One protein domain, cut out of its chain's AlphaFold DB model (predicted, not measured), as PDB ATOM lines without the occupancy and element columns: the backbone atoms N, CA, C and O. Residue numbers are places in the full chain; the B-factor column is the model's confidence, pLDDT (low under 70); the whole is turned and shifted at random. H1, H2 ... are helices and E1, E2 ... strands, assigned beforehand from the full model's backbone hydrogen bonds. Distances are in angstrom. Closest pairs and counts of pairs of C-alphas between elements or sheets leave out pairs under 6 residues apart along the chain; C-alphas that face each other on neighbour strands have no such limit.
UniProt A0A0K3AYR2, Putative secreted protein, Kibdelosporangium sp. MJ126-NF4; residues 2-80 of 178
ATOM      1  N   ARG A   2     136.749 177.655 156.879       70.50
ATOM      2  CA  ARG A   2     137.399 178.925 156.532       70.50
ATOM      3  C   ARG A   2     137.945 179.524 157.829       70.50
ATOM      4  O   ARG A   2     137.219 179.548 158.818       70.50
ATOM      5  N   ARG A   3     139.219 179.910 157.851       85.88
ATOM      6  CA  ARG A   3     139.831 180.613 158.989       85.88
ATOM      7  C   ARG A   3     139.880 182.100 158.666       85.88
ATOM      8  O   ARG A   3     140.051 182.450 157.501       85.88
ATOM      9  N   ASP A   4     139.732 182.934 159.683       92.94
ATOM     10  CA  ASP A   4     140.033 184.358 159.574       92.94
ATOM     11  C   ASP A   4     141.557 184.531 159.654       92.94
ATOM     12  O   ASP A   4     142.188 184.094 160.619       92.94
ATOM     13  N   THR A   5     142.169 185.043 158.588       95.31
ATOM     14  CA  THR A   5     143.623 185.203 158.471       95.31
ATOM     15  C   THR A   5     143.939 186.587 157.921       95.31
ATOM     16  O   THR A   5     143.164 187.151 157.154       95.31
ATOM     17  N   ALA A   6     145.112 187.129 158.264       95.12
ATOM     18  CA  ALA A   6     145.489 188.504 157.917       95.12
ATOM     19  C   ALA A   6     145.371 188.840 156.413       95.12
ATOM     20  O   ALA A   6     145.078 189.979 156.056       95.12
ATOM     21  N   LEU A   7     145.579 187.852 155.534       96.56
ATOM     22  CA  LEU A   7     145.561 188.019 154.076       96.56
ATOM     23  C   LEU A   7     144.480 187.168 153.386       96.56
ATOM     24  O   LEU A   7     144.549 186.952 152.179       96.56
ATOM     25  N   ASP A   8     143.495 186.668 154.137       96.06
ATOM     26  CA  ASP A   8     142.439 185.760 153.661       96.06
ATOM     27  C   ASP A   8     142.982 184.543 152.882       96.06
ATOM     28  O   ASP A   8     142.436 184.167 151.847       96.06
ATOM     29  N   THR A   9     144.080 183.935 153.336       95.31
ATOM     30  CA  THR A   9     144.641 182.732 152.699       95.31
ATOM     31  C   THR A   9     143.761 181.497 152.909       95.31
ATOM     32  O   THR A   9     143.249 181.265 154.009       95.31
ATOM     33  N   TYR A  10     143.599 180.668 151.872       95.25
ATOM     34  CA  TYR A  10     142.813 179.427 151.936       95.25
ATOM     35  C   TYR A  10     143.233 178.382 150.883       95.25
ATOM     36  O   TYR A  10     143.676 178.723 149.791       95.25
ATOM     37  N   PHE A  11     143.058 177.096 151.212       95.81
ATOM     38  CA  PHE A  11     143.229 175.957 150.291       95.81
ATOM     39  C   PHE A  11     141.949 175.654 149.505       95.81
ATOM     40  O   PHE A  11     140.891 176.182 149.839       95.81
ATOM     41  N   TRP A  12     142.016 174.714 148.553       94.31
ATOM     42  CA  TRP A  12     140.881 174.283 147.715       94.31
ATOM     43  C   TRP A  12     140.388 175.348 146.737       94.31
ATOM     44  O   TRP A  12     139.241 175.329 146.283       94.31
ATOM     45  N   CYS A  13     141.257 176.286 146.389       91.88
ATOM     46  CA  CYS A  13     140.947 177.287 145.390       91.88
ATOM     47  C   CYS A  13     140.691 176.618 144.029       91.88
ATOM     48  O   CYS A  13     141.415 175.706 143.628       91.88
ATOM     49  N   GLY A  14     139.605 177.006 143.352       88.75
ATOM     50  CA  GLY A  14     139.209 176.406 142.071       88.75
ATOM     51  C   GLY A  14     138.939 174.893 142.119       88.75
ATOM     52  O   GLY A  14     139.005 174.243 141.083       88.75
ATOM     53  N   GLY A  15     138.684 174.317 143.302       89.19
ATOM     54  CA  GLY A  15     138.495 172.872 143.480       89.19
ATOM     55  C   GLY A  15     139.792 172.062 143.604       89.19
ATOM     56  O   GLY A  15     139.733 170.852 143.810       89.19
ATOM     57  N   THR A  16     140.962 172.706 143.548       89.50
ATOM     58  CA  THR A  16     142.263 172.035 143.667       89.50
ATOM     59  C   THR A  16     142.751 172.063 145.111       89.50
ATOM     60  O   THR A  16     143.106 173.115 145.637       89.50
ATOM     61  N   GLU A  17     142.824 170.897 145.757       91.38
ATOM     62  CA  GLU A  17     143.165 170.754 147.182       91.38
ATOM     63  C   GLU A  17     144.434 171.497 147.614       91.38
ATOM     64  O   GLU A  17     144.451 172.174 148.644       91.38
ATOM     65  N   ARG A  18     145.502 171.351 146.828       92.44
ATOM     66  CA  ARG A  18     146.822 171.923 147.113       92.44
ATOM     67  C   ARG A  18     146.946 173.400 146.740       92.44
ATOM     68  O   ARG A  18     147.954 174.009 147.079       92.44
ATOM     69  N   LEU A  19     145.960 173.965 146.040       94.38
ATOM     70  CA  LEU A  19     146.035 175.343 145.567       94.38
ATOM     71  C   LEU A  19     145.725 176.297 146.722       94.38
ATOM     72  O   LEU A  19     144.591 176.350 147.213       94.38
ATOM     73  N   LEU A  20     146.756 177.020 147.157       96.44
ATOM     74  CA  LEU A  20     146.706 177.980 148.254       96.44
ATOM     75  C   LEU A  20     146.495 179.389 147.691       96.44
ATOM     76  O   LEU A  20     147.431 180.036 147.234       96.44
ATOM     77  N   CYS A  21     145.263 179.879 147.729       95.88
ATOM     78  CA  CYS A  21     144.933 181.226 147.275       95.88
ATOM     79  C   CYS A  21     145.039 182.240 148.414       95.88
ATOM     80  O   CYS A  21     145.018 181.894 149.597       95.88
ATOM     81  N   VAL A  22     145.151 183.509 148.033       96.62
ATOM     82  CA  VAL A  22     145.284 184.661 148.925       96.62
ATOM     83  C   VAL A  22     144.471 185.827 148.375       96.62
ATOM     84  O   VAL A  22     144.248 185.922 147.168       96.62
ATOM     85  N   ASN A  23     144.053 186.748 149.238       96.75
ATOM     86  CA  ASN A  23     143.580 188.046 148.784       96.75
ATOM     87  C   ASN A  23     144.773 188.879 148.287       96.75
ATOM     88  O   ASN A  23     145.481 189.509 149.076       96.75
ATOM     89  N   GLU A  24     144.998 188.879 146.971       96.12
ATOM     90  CA  GLU A  24     146.128 189.592 146.363       96.12
ATOM     91  C   GLU A  24     146.125 191.094 146.665       96.12
ATOM     92  O   GLU A  24     147.193 191.689 146.799       96.12
ATOM     93  N   THR A  25     144.947 191.715 146.791       96.31
ATOM     94  CA  THR A  25     144.846 193.151 147.090       96.31
ATOM     95  C   THR A  25     145.403 193.440 148.478       96.31
ATOM     96  O   THR A  25     146.281 194.290 148.612       96.31
ATOM     97  N   LYS A  26     144.971 192.684 149.498       97.00
ATOM     98  CA  LYS A  26     145.515 192.805 150.861       97.00
ATOM     99  C   LYS A  26     147.015 192.510 150.896       97.00
ATOM    100  O   LYS A  26     147.768 193.254 151.517       97.00
ATOM    101  N   ALA A  27     147.458 191.457 150.205       96.94
ATOM    102  CA  ALA A  27     148.870 191.084 150.155       96.94
ATOM    103  C   ALA A  27     149.742 192.196 149.546       96.94
ATOM    104  O   ALA A  27     150.765 192.557 150.125       96.94
ATOM    105  N   LYS A  28     149.317 192.786 148.423       95.38
ATOM    106  CA  LYS A  28     150.032 193.895 147.771       95.38
ATOM    107  C   LYS A  28     149.994 195.179 148.596       95.38
ATOM    108  O   LYS A  28     151.012 195.854 148.683       95.38
ATOM    109  N   GLN A  29     148.866 195.501 149.233       95.06
ATOM    110  CA  GLN A  29     148.767 196.644 150.149       95.06
ATOM    111  C   GLN A  29     149.736 196.504 151.324       95.06
ATOM    112  O   GLN A  29     150.445 197.451 151.646       95.06
ATOM    113  N   PHE A  30     149.813 195.314 151.925       94.88
ATOM    114  CA  PHE A  30     150.764 195.053 153.000       94.88
ATOM    115  C   PHE A  30     152.214 195.140 152.502       94.88
ATOM    116  O   PHE A  30     153.047 195.786 153.135       94.88
ATOM    117  N   ALA A  31     152.511 194.551 151.340       95.00
ATOM    118  CA  ALA A  31     153.844 194.586 150.746       95.00
ATOM    119  C   ALA A  31     154.297 196.003 150.356       95.00
ATOM    120  O   ALA A  31     155.478 196.306 150.474       95.00
ATOM    121  N   ALA A  32     153.377 196.893 149.969       93.31
ATOM    122  CA  ALA A  32     153.684 198.284 149.621       93.31
ATOM    123  C   ALA A  32     154.284 199.099 150.783       93.31
ATOM    124  O   ALA A  32     154.857 200.162 150.557       93.31
ATOM    125  N   SER A  33     154.187 198.597 152.019       92.19
ATOM    126  CA  SER A  33     154.862 199.169 153.192       92.19
ATOM    127  C   SER A  33     156.388 199.013 153.139       92.19
ATOM    128  O   SER A  33     157.100 199.715 153.855       92.19
ATOM    129  N   ALA A  34     156.897 198.074 152.337       92.12
ATOM    130  CA  ALA A  34     158.321 197.858 152.136       92.12
ATOM    131  C   ALA A  34     158.814 198.630 150.897       92.12
ATOM    132  O   ALA A  34     158.136 198.648 149.866       92.12
ATOM    133  N   PRO A  35     159.998 199.265 150.953       89.06
ATOM    134  CA  PRO A  35     160.563 199.929 149.786       89.06
ATOM    135  C   PRO A  35     160.985 198.903 148.722       89.06
ATOM    136  O   PRO A  35     161.511 197.843 149.052       89.06
ATOM    137  N   GLN A  36     160.815 199.265 147.445       87.81
ATOM    138  CA  GLN A  36     161.385 198.554 146.285       87.81
ATOM    139  C   GLN A  36     160.977 197.070 146.165       87.81
ATOM    140  O   GLN A  36     161.797 196.206 145.870       87.81
ATOM    141  N   VAL A  37     159.696 196.755 146.382       90.75
ATOM    142  CA  VAL A  37     159.188 195.384 146.210       90.75
ATOM    143  C   VAL A  37     159.101 195.002 144.731       90.75
ATOM    144  O   VAL A  37     158.314 195.576 143.982       90.75
ATOM    145  N   ASP A  38     159.847 193.967 144.344       90.06
ATOM    146  CA  ASP A  38     159.783 193.362 143.006       90.06
ATOM    147  C   ASP A  38     158.869 192.131 142.926       90.06
ATOM    148  O   ASP A  38     158.296 191.855 141.873       90.06
ATOM    149  N   GLN A  39     158.735 191.384 144.025       93.50
ATOM    150  CA  GLN A  39     157.958 190.147 144.106       93.50
ATOM    151  C   GLN A  39     157.367 189.989 145.509       93.50
ATOM    152  O   GLN A  39     158.057 190.191 146.507       93.50
ATOM    153  N   VAL A  40     156.103 189.566 145.587       96.19
ATOM    154  CA  VAL A  40     155.429 189.242 146.854       96.19
ATOM    155  C   VAL A  40     155.301 187.727 146.994       96.19
ATOM    156  O   VAL A  40     154.844 187.054 146.069       96.19
ATOM    157  N   LEU A  41     155.686 187.201 148.157       97.06
ATOM    158  CA  LEU A  41     155.478 185.813 148.568       97.06
ATOM    159  C   LEU A  41     154.744 185.800 149.910       97.06
ATOM    160  O   LEU A  41     155.212 186.379 150.888       97.06
ATOM    161  N   VAL A  42     153.612 185.107 149.968       97.56
ATOM    162  CA  VAL A  42     152.830 184.912 151.188       97.56
ATOM    163  C   VAL A  42     153.090 183.522 151.748       97.56
ATOM    164  O   VAL A  42     152.811 182.510 151.108       97.56
ATOM    165  N   VAL A  43     153.582 183.465 152.982       97.25
ATOM    166  CA  VAL A  43     153.840 182.206 153.684       97.25
ATOM    167  C   VAL A  43     152.708 181.934 154.673       97.25
ATOM    168  O   VAL A  43     152.554 182.636 155.671       97.25
ATOM    169  N   ALA A  44     151.893 180.917 154.401       96.75
ATOM    170  CA  ALA A  44     150.803 180.517 155.283       96.75
ATOM    171  C   ALA A  44     151.314 179.602 156.401       96.75
ATOM    172  O   ALA A  44     152.002 178.616 156.141       96.75
ATOM    173  N   ASN A  45     150.925 179.870 157.649       95.81
ATOM    174  CA  ASN A  45     151.225 178.986 158.777       95.81
ATOM    175  C   ASN A  45     150.366 177.706 158.713       95.81
ATOM    176  O   ASN A  45     149.312 177.602 159.343       95.81
ATOM    177  N   SER A  46     150.789 176.750 157.889       95.06
ATOM    178  CA  SER A  46     150.141 175.454 157.715       95.06
ATOM    179  C   SER A  46     151.165 174.371 157.405       95.06
ATOM    180  O   SER A  46     152.115 174.600 156.660       95.06
ATOM    181  N   THR A  47     150.938 173.172 157.942       96.31
ATOM    182  CA  THR A  47     151.697 171.962 157.604       96.31
ATOM    183  C   THR A  47     151.167 171.267 156.346       96.31
ATOM    184  O   THR A  47     151.845 170.401 155.793       96.31
ATOM    185  N   LYS A  48     149.972 171.637 155.857       95.12
ATOM    186  CA  LYS A  48     149.385 171.063 154.639       95.12
ATOM    187  C   LYS A  48     150.221 171.450 153.423       95.12
ATOM    188  O   LYS A  48     150.561 172.613 153.255       95.12
ATOM    189  N   TYR A  49     150.509 170.488 152.556       94.25
ATOM    190  CA  TYR A  49     151.202 170.743 151.297       94.25
ATOM    191  C   TYR A  49     150.376 171.659 150.383       94.25
ATOM    192  O   TYR A  49     149.208 171.369 150.110       94.25
ATOM    193  N   GLY A  50     150.989 172.739 149.898       94.19
ATOM    194  CA  GLY A  50     150.401 173.581 148.867       94.19
ATOM    195  C   GLY A  50     151.060 174.944 148.715       94.19
ATOM    196  O   GLY A  50     151.849 175.382 149.556       94.19
ATOM    197  N   GLY A  51     150.711 175.582 147.610       96.06
ATOM    198  CA  GLY A  51     151.268 176.827 147.114       96.06
ATOM    199  C   GLY A  51     150.536 177.238 145.842       96.06
ATOM    200  O   GLY A  51     149.643 176.520 145.371       96.06
ATOM    201  N   ALA A  52     150.861 178.422 145.351       95.56
ATOM    202  CA  ALA A  52     150.424 178.917 144.058       95.56
ATOM    203  C   ALA A  52     151.386 180.002 143.572       95.56
ATOM    204  O   ALA A  52     151.769 180.890 144.336       95.56
ATOM    205  N   GLY A  53     151.741 179.956 142.295       92.94
ATOM    206  CA  GLY A  53     152.409 181.044 141.603       92.94
ATOM    207  C   GLY A  53     151.439 182.163 141.231       92.94
ATOM    208  O   GLY A  53     150.224 182.051 141.398       92.94
ATOM    209  N   GLY A  54     151.979 183.244 140.675       91.62
ATOM    210  CA  GLY A  54     151.196 184.364 140.165       91.62
ATOM    211  C   GLY A  54     151.824 185.697 140.541       91.62
ATOM    212  O   GLY A  54     152.996 185.779 140.895       91.62
ATOM    213  N   SER A  55     151.041 186.774 140.486       92.38
ATOM    214  CA  SER A  55     151.564 188.088 140.883       92.38
ATOM    215  C   SER A  55     151.873 188.171 142.388       92.38
ATOM    216  O   SER A  55     152.729 188.945 142.811       92.38
ATOM    217  N   VAL A  56     151.199 187.338 143.185       96.62
ATOM    218  CA  VAL A  56     151.521 187.049 144.581       96.62
ATOM    219  C   VAL A  56     151.706 185.543 144.692       96.62
ATOM    220  O   VAL A  56     150.738 184.795 144.579       96.62
ATOM    221  N   ALA A  57     152.940 185.105 144.922       97.38
ATOM    222  CA  ALA A  57     153.218 183.702 145.190       97.38
ATOM    223  C   ALA A  57     152.714 183.329 146.590       97.38
ATOM    224  O   ALA A  57     152.732 184.162 147.503       97.38
ATOM    225  N   THR A  58     152.328 182.077 146.807       97.56
ATOM    226  CA  THR A  58     151.956 181.557 148.126       97.56
ATOM    227  C   THR A  58     152.672 180.245 148.426       97.56
ATOM    228  O   THR A  58     152.957 179.462 147.530       97.56
ATOM    229  N   SER A  59     152.963 179.970 149.695       97.62
ATOM    230  CA  SER A  59     153.505 178.676 150.121       97.62
ATOM    231  C   SER A  59     153.091 178.341 151.550       97.62
ATOM    232  O   SER A  59     152.954 179.222 152.402       97.62
ATOM    233  N   SER A  60     152.917 177.056 151.835       96.31
ATOM    234  CA  SER A  60     152.739 176.541 153.191       96.31
ATOM    235  C   SER A  60     154.047 176.519 153.979       96.31
ATOM    236  O   SER A  60     154.893 175.651 153.782       96.31
ATOM    237  N   GLY A  61     154.185 177.420 154.950       95.44
ATOM    238  CA  GLY A  61     155.398 177.600 155.750       95.44
ATOM    239  C   GLY A  61     155.756 176.440 156.678       95.44
ATOM    240  O   GLY A  61     156.934 176.189 156.895       95.44
ATOM    241  N   GLY A  62     154.765 175.719 157.208       95.06
ATOM    242  CA  GLY A  62     154.979 174.612 158.147       95.06
ATOM    243  C   GLY A  62     155.158 173.246 157.481       95.06
ATOM    244  O   GLY A  62     155.277 172.240 158.177       95.06
ATOM    245  N   ASN A  63     155.110 173.164 156.149       95.44
ATOM    246  CA  ASN A  63     155.295 171.907 155.431       95.44
ATOM    247  C   ASN A  63     156.792 171.611 155.238       95.44
ATOM    248  O   ASN A  63     157.564 172.502 154.888       95.44
ATOM    249  N   ALA A  64     157.203 170.350 155.388       94.00
ATOM    250  CA  ALA A  64     158.605 169.944 155.231       94.00
ATOM    251  C   ALA A  64     159.188 170.257 153.836       94.00
ATOM    252  O   ALA A  64     160.397 170.411 153.690       94.00
ATOM    253  N   GLN A  65     158.341 170.377 152.811       94.44
ATOM    254  CA  GLN A  65     158.738 170.692 151.438       94.44
ATOM    255  C   GLN A  65     158.648 172.193 151.108       94.44
ATOM    256  O   GLN A  65     158.870 172.565 149.957       94.44
ATOM    257  N   SER A  66     158.349 173.055 152.091       93.06
ATOM    258  CA  SER A  66     158.094 174.496 151.912       93.06
ATOM    259  C   SER A  66     159.150 175.205 151.063       93.06
ATOM    260  O   SER A  66     158.797 175.908 150.120       93.06
ATOM    261  N   GLY A  67     160.441 174.965 151.319       92.62
ATOM    262  CA  GLY A  67     161.518 175.584 150.537       92.62
ATOM    263  C   GLY A  67     161.471 175.221 149.047       92.62
ATOM    264  O   GLY A  67     161.681 176.078 148.192       92.62
ATOM    265  N   GLY A  68     161.119 173.971 148.727       95.31
ATOM    266  CA  GLY A  68     160.918 173.526 147.348       95.31
ATOM    267  C   GLY A  68     159.662 174.126 146.716       95.31
ATOM    268  O   GLY A  68     159.715 174.538 145.562       95.31
ATOM    269  N   ILE A  69     158.563 174.222 147.477       96.25
ATOM    270  CA  ILE A  69     157.327 174.883 147.026       96.25
ATOM    271  C   ILE A  69     157.630 176.342 146.681       96.25
ATOM    272  O   ILE A  69     157.351 176.768 145.573       96.25
ATOM    273  N   VAL A  70     158.286 177.091 147.573       97.00
ATOM    274  CA  VAL A  70     158.648 178.496 147.323       97.00
ATOM    275  C   VAL A  70     159.440 178.646 146.028       97.00
ATOM    276  O   VAL A  70     159.102 179.488 145.202       97.00
ATOM    277  N   ALA A  71     160.475 177.828 145.823       97.00
ATOM    278  CA  ALA A  71     161.273 177.900 144.606       97.00
ATOM    279  C   ALA A  71     160.435 177.608 143.346       97.00
ATOM    280  O   ALA A  71     160.574 178.311 142.348       97.00
ATOM    281  N   HIS A  72     159.538 176.622 143.408       97.88
ATOM    282  CA  HIS A  72     158.604 176.290 142.332       97.88
ATOM    283  C   HIS A  72     157.639 177.451 142.022       97.88
ATOM    284  O   HIS A  72     157.578 177.913 140.883       97.88
ATOM    285  N   GLU A  73     156.966 178.008 143.036       97.56
ATOM    286  CA  GLU A  73     155.996 179.094 142.834       97.56
ATOM    287  C   GLU A  73     156.654 180.399 142.365       97.56
ATOM    288  O   GLU A  73     156.073 181.170 141.593       97.56
ATOM    289  N   LEU A  74     157.898 180.655 142.778       97.00
ATOM    290  CA  LEU A  74     158.691 181.757 142.236       97.00
ATOM    291  C   LEU A  74     159.116 181.504 140.783       97.00
ATOM    292  O   LEU A  74     159.247 182.464 140.028       97.00
ATOM    293  N   GLY A  75     159.257 180.244 140.361       97.62
ATOM    294  CA  GLY A  75     159.428 179.871 138.955       97.62
ATOM    295  C   GLY A  75     158.289 180.389 138.075       97.62
ATOM    296  O   GLY A  75     158.532 181.003 137.036       97.62
ATOM    297  N   HIS A  76     157.046 180.229 138.528       97.38
ATOM    298  CA  HIS A  76     155.886 180.831 137.865       97.38
ATOM    299  C   HIS A  76     155.919 182.361 137.928       97.38
ATOM    300  O   HIS A  76     155.786 183.036 136.911       97.38
ATOM    301  N   SER A  77     156.109 182.905 139.130       96.19
ATOM    302  CA  SER A  77     155.878 184.326 139.419       96.19
ATOM    303  C   SER A  77     156.931 185.247 138.796       96.19
ATOM    304  O   SER A  77     156.603 186.301 138.259       96.19
ATOM    305  N   ILE A  78     158.197 184.823 138.821       95.19
ATOM    306  CA  ILE A  78     159.340 185.585 138.303       95.19
ATOM    307  C   ILE A  78     159.690 185.136 136.881       95.19
ATOM    308  O   ILE A  78     159.981 185.962 136.013       95.19
ATOM    309  N   GLY A  79     159.703 183.822 136.646       95.06
ATOM    310  CA  GLY A  79     160.181 183.230 135.399       95.06
ATOM    311  C   GLY A  79     159.108 183.038 134.331       95.06
ATOM    312  O   GLY A  79     159.450 182.744 133.186       95.06
ATOM    313  N   GLY A  80     157.821 183.173 134.673       96.25
ATOM    314  CA  GLY A  80     156.725 182.844 133.758       96.25
ATOM    315  C   GLY A  80     156.764 181.383 133.301       96.25
ATOM    316  O   GLY A  80     156.350 181.076 132.183       96.25
TER     317      GLY A  80
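What this domain is: This is residues 2 to 80 of the 178 residues of the protein "Putative secreted protein" of Kibdelosporangium sp. MJ126-NF4 (UniProt A0A0K3AYR2). Two short parallel strands, E1 and E2, lie side by side in the middle, with the longer helix H2 packed beside E2 on one side and, on the other side, the short helix H1 and the winding first stretch, residues 2 to 23. Loops make up much of the rest. The printed part has 79 residues, with H1, E1, E2 and H2 in that order along the chain; the two strands form one parallel sheet. The class is mixed, helices and strands, with 32 residues in named elements, under half of those printed. It is compact, with a radius of gyration of the C-alphas of 11.8 A, and rounded, spanning 32 by 29 by 22 A.

How they stand to each other: After residues 2 to 23, which hold no named element, comes H1, residues 24 to 31. Its closest C-alpha pair with E1, residues 40 to 44, is Ala 31 and Val 40, 6.8 A apart. E1 and E2, residues 56 to 60, are parallel neighbours at 25 degrees; N 42 and O 57 are within hydrogen-bond range at 2.8 A, as are N 59 and O 42 at 2.9 A. Residues 51 to 52 pair antiparallel with residues 58 to 59 of E2. The closest C-alphas of H1 and E2 are those of Glu 24 and Val 56, 6.2 A apart. Those of E2 and H2, residues 66 to 79, are Ser 59 and Val 70, 5.9 A apart. E1 and H2 are near each other, while H1 and H2 are apart. In both helices every O i to N i+4 pair is within hydrogen-bond range.

Where its parts are: H1 begins at C-alpha 24 (146.128, 189.592, 146.363) and measures 10.2 A from first to last C-alpha. E1 measures 13.0 A and E2 13.6 A. H2 measures 18.8 A and ends at C-alpha 79 (160.181, 183.230, 135.399).

The domain as a whole: The C-alphas of Gly 15 and Pro 35 are the two farthest apart, 35.5 A. The printed part has no cut. The link from E1 to E2 is long, with 11 residues. No printed residue has a pLDDT under 70.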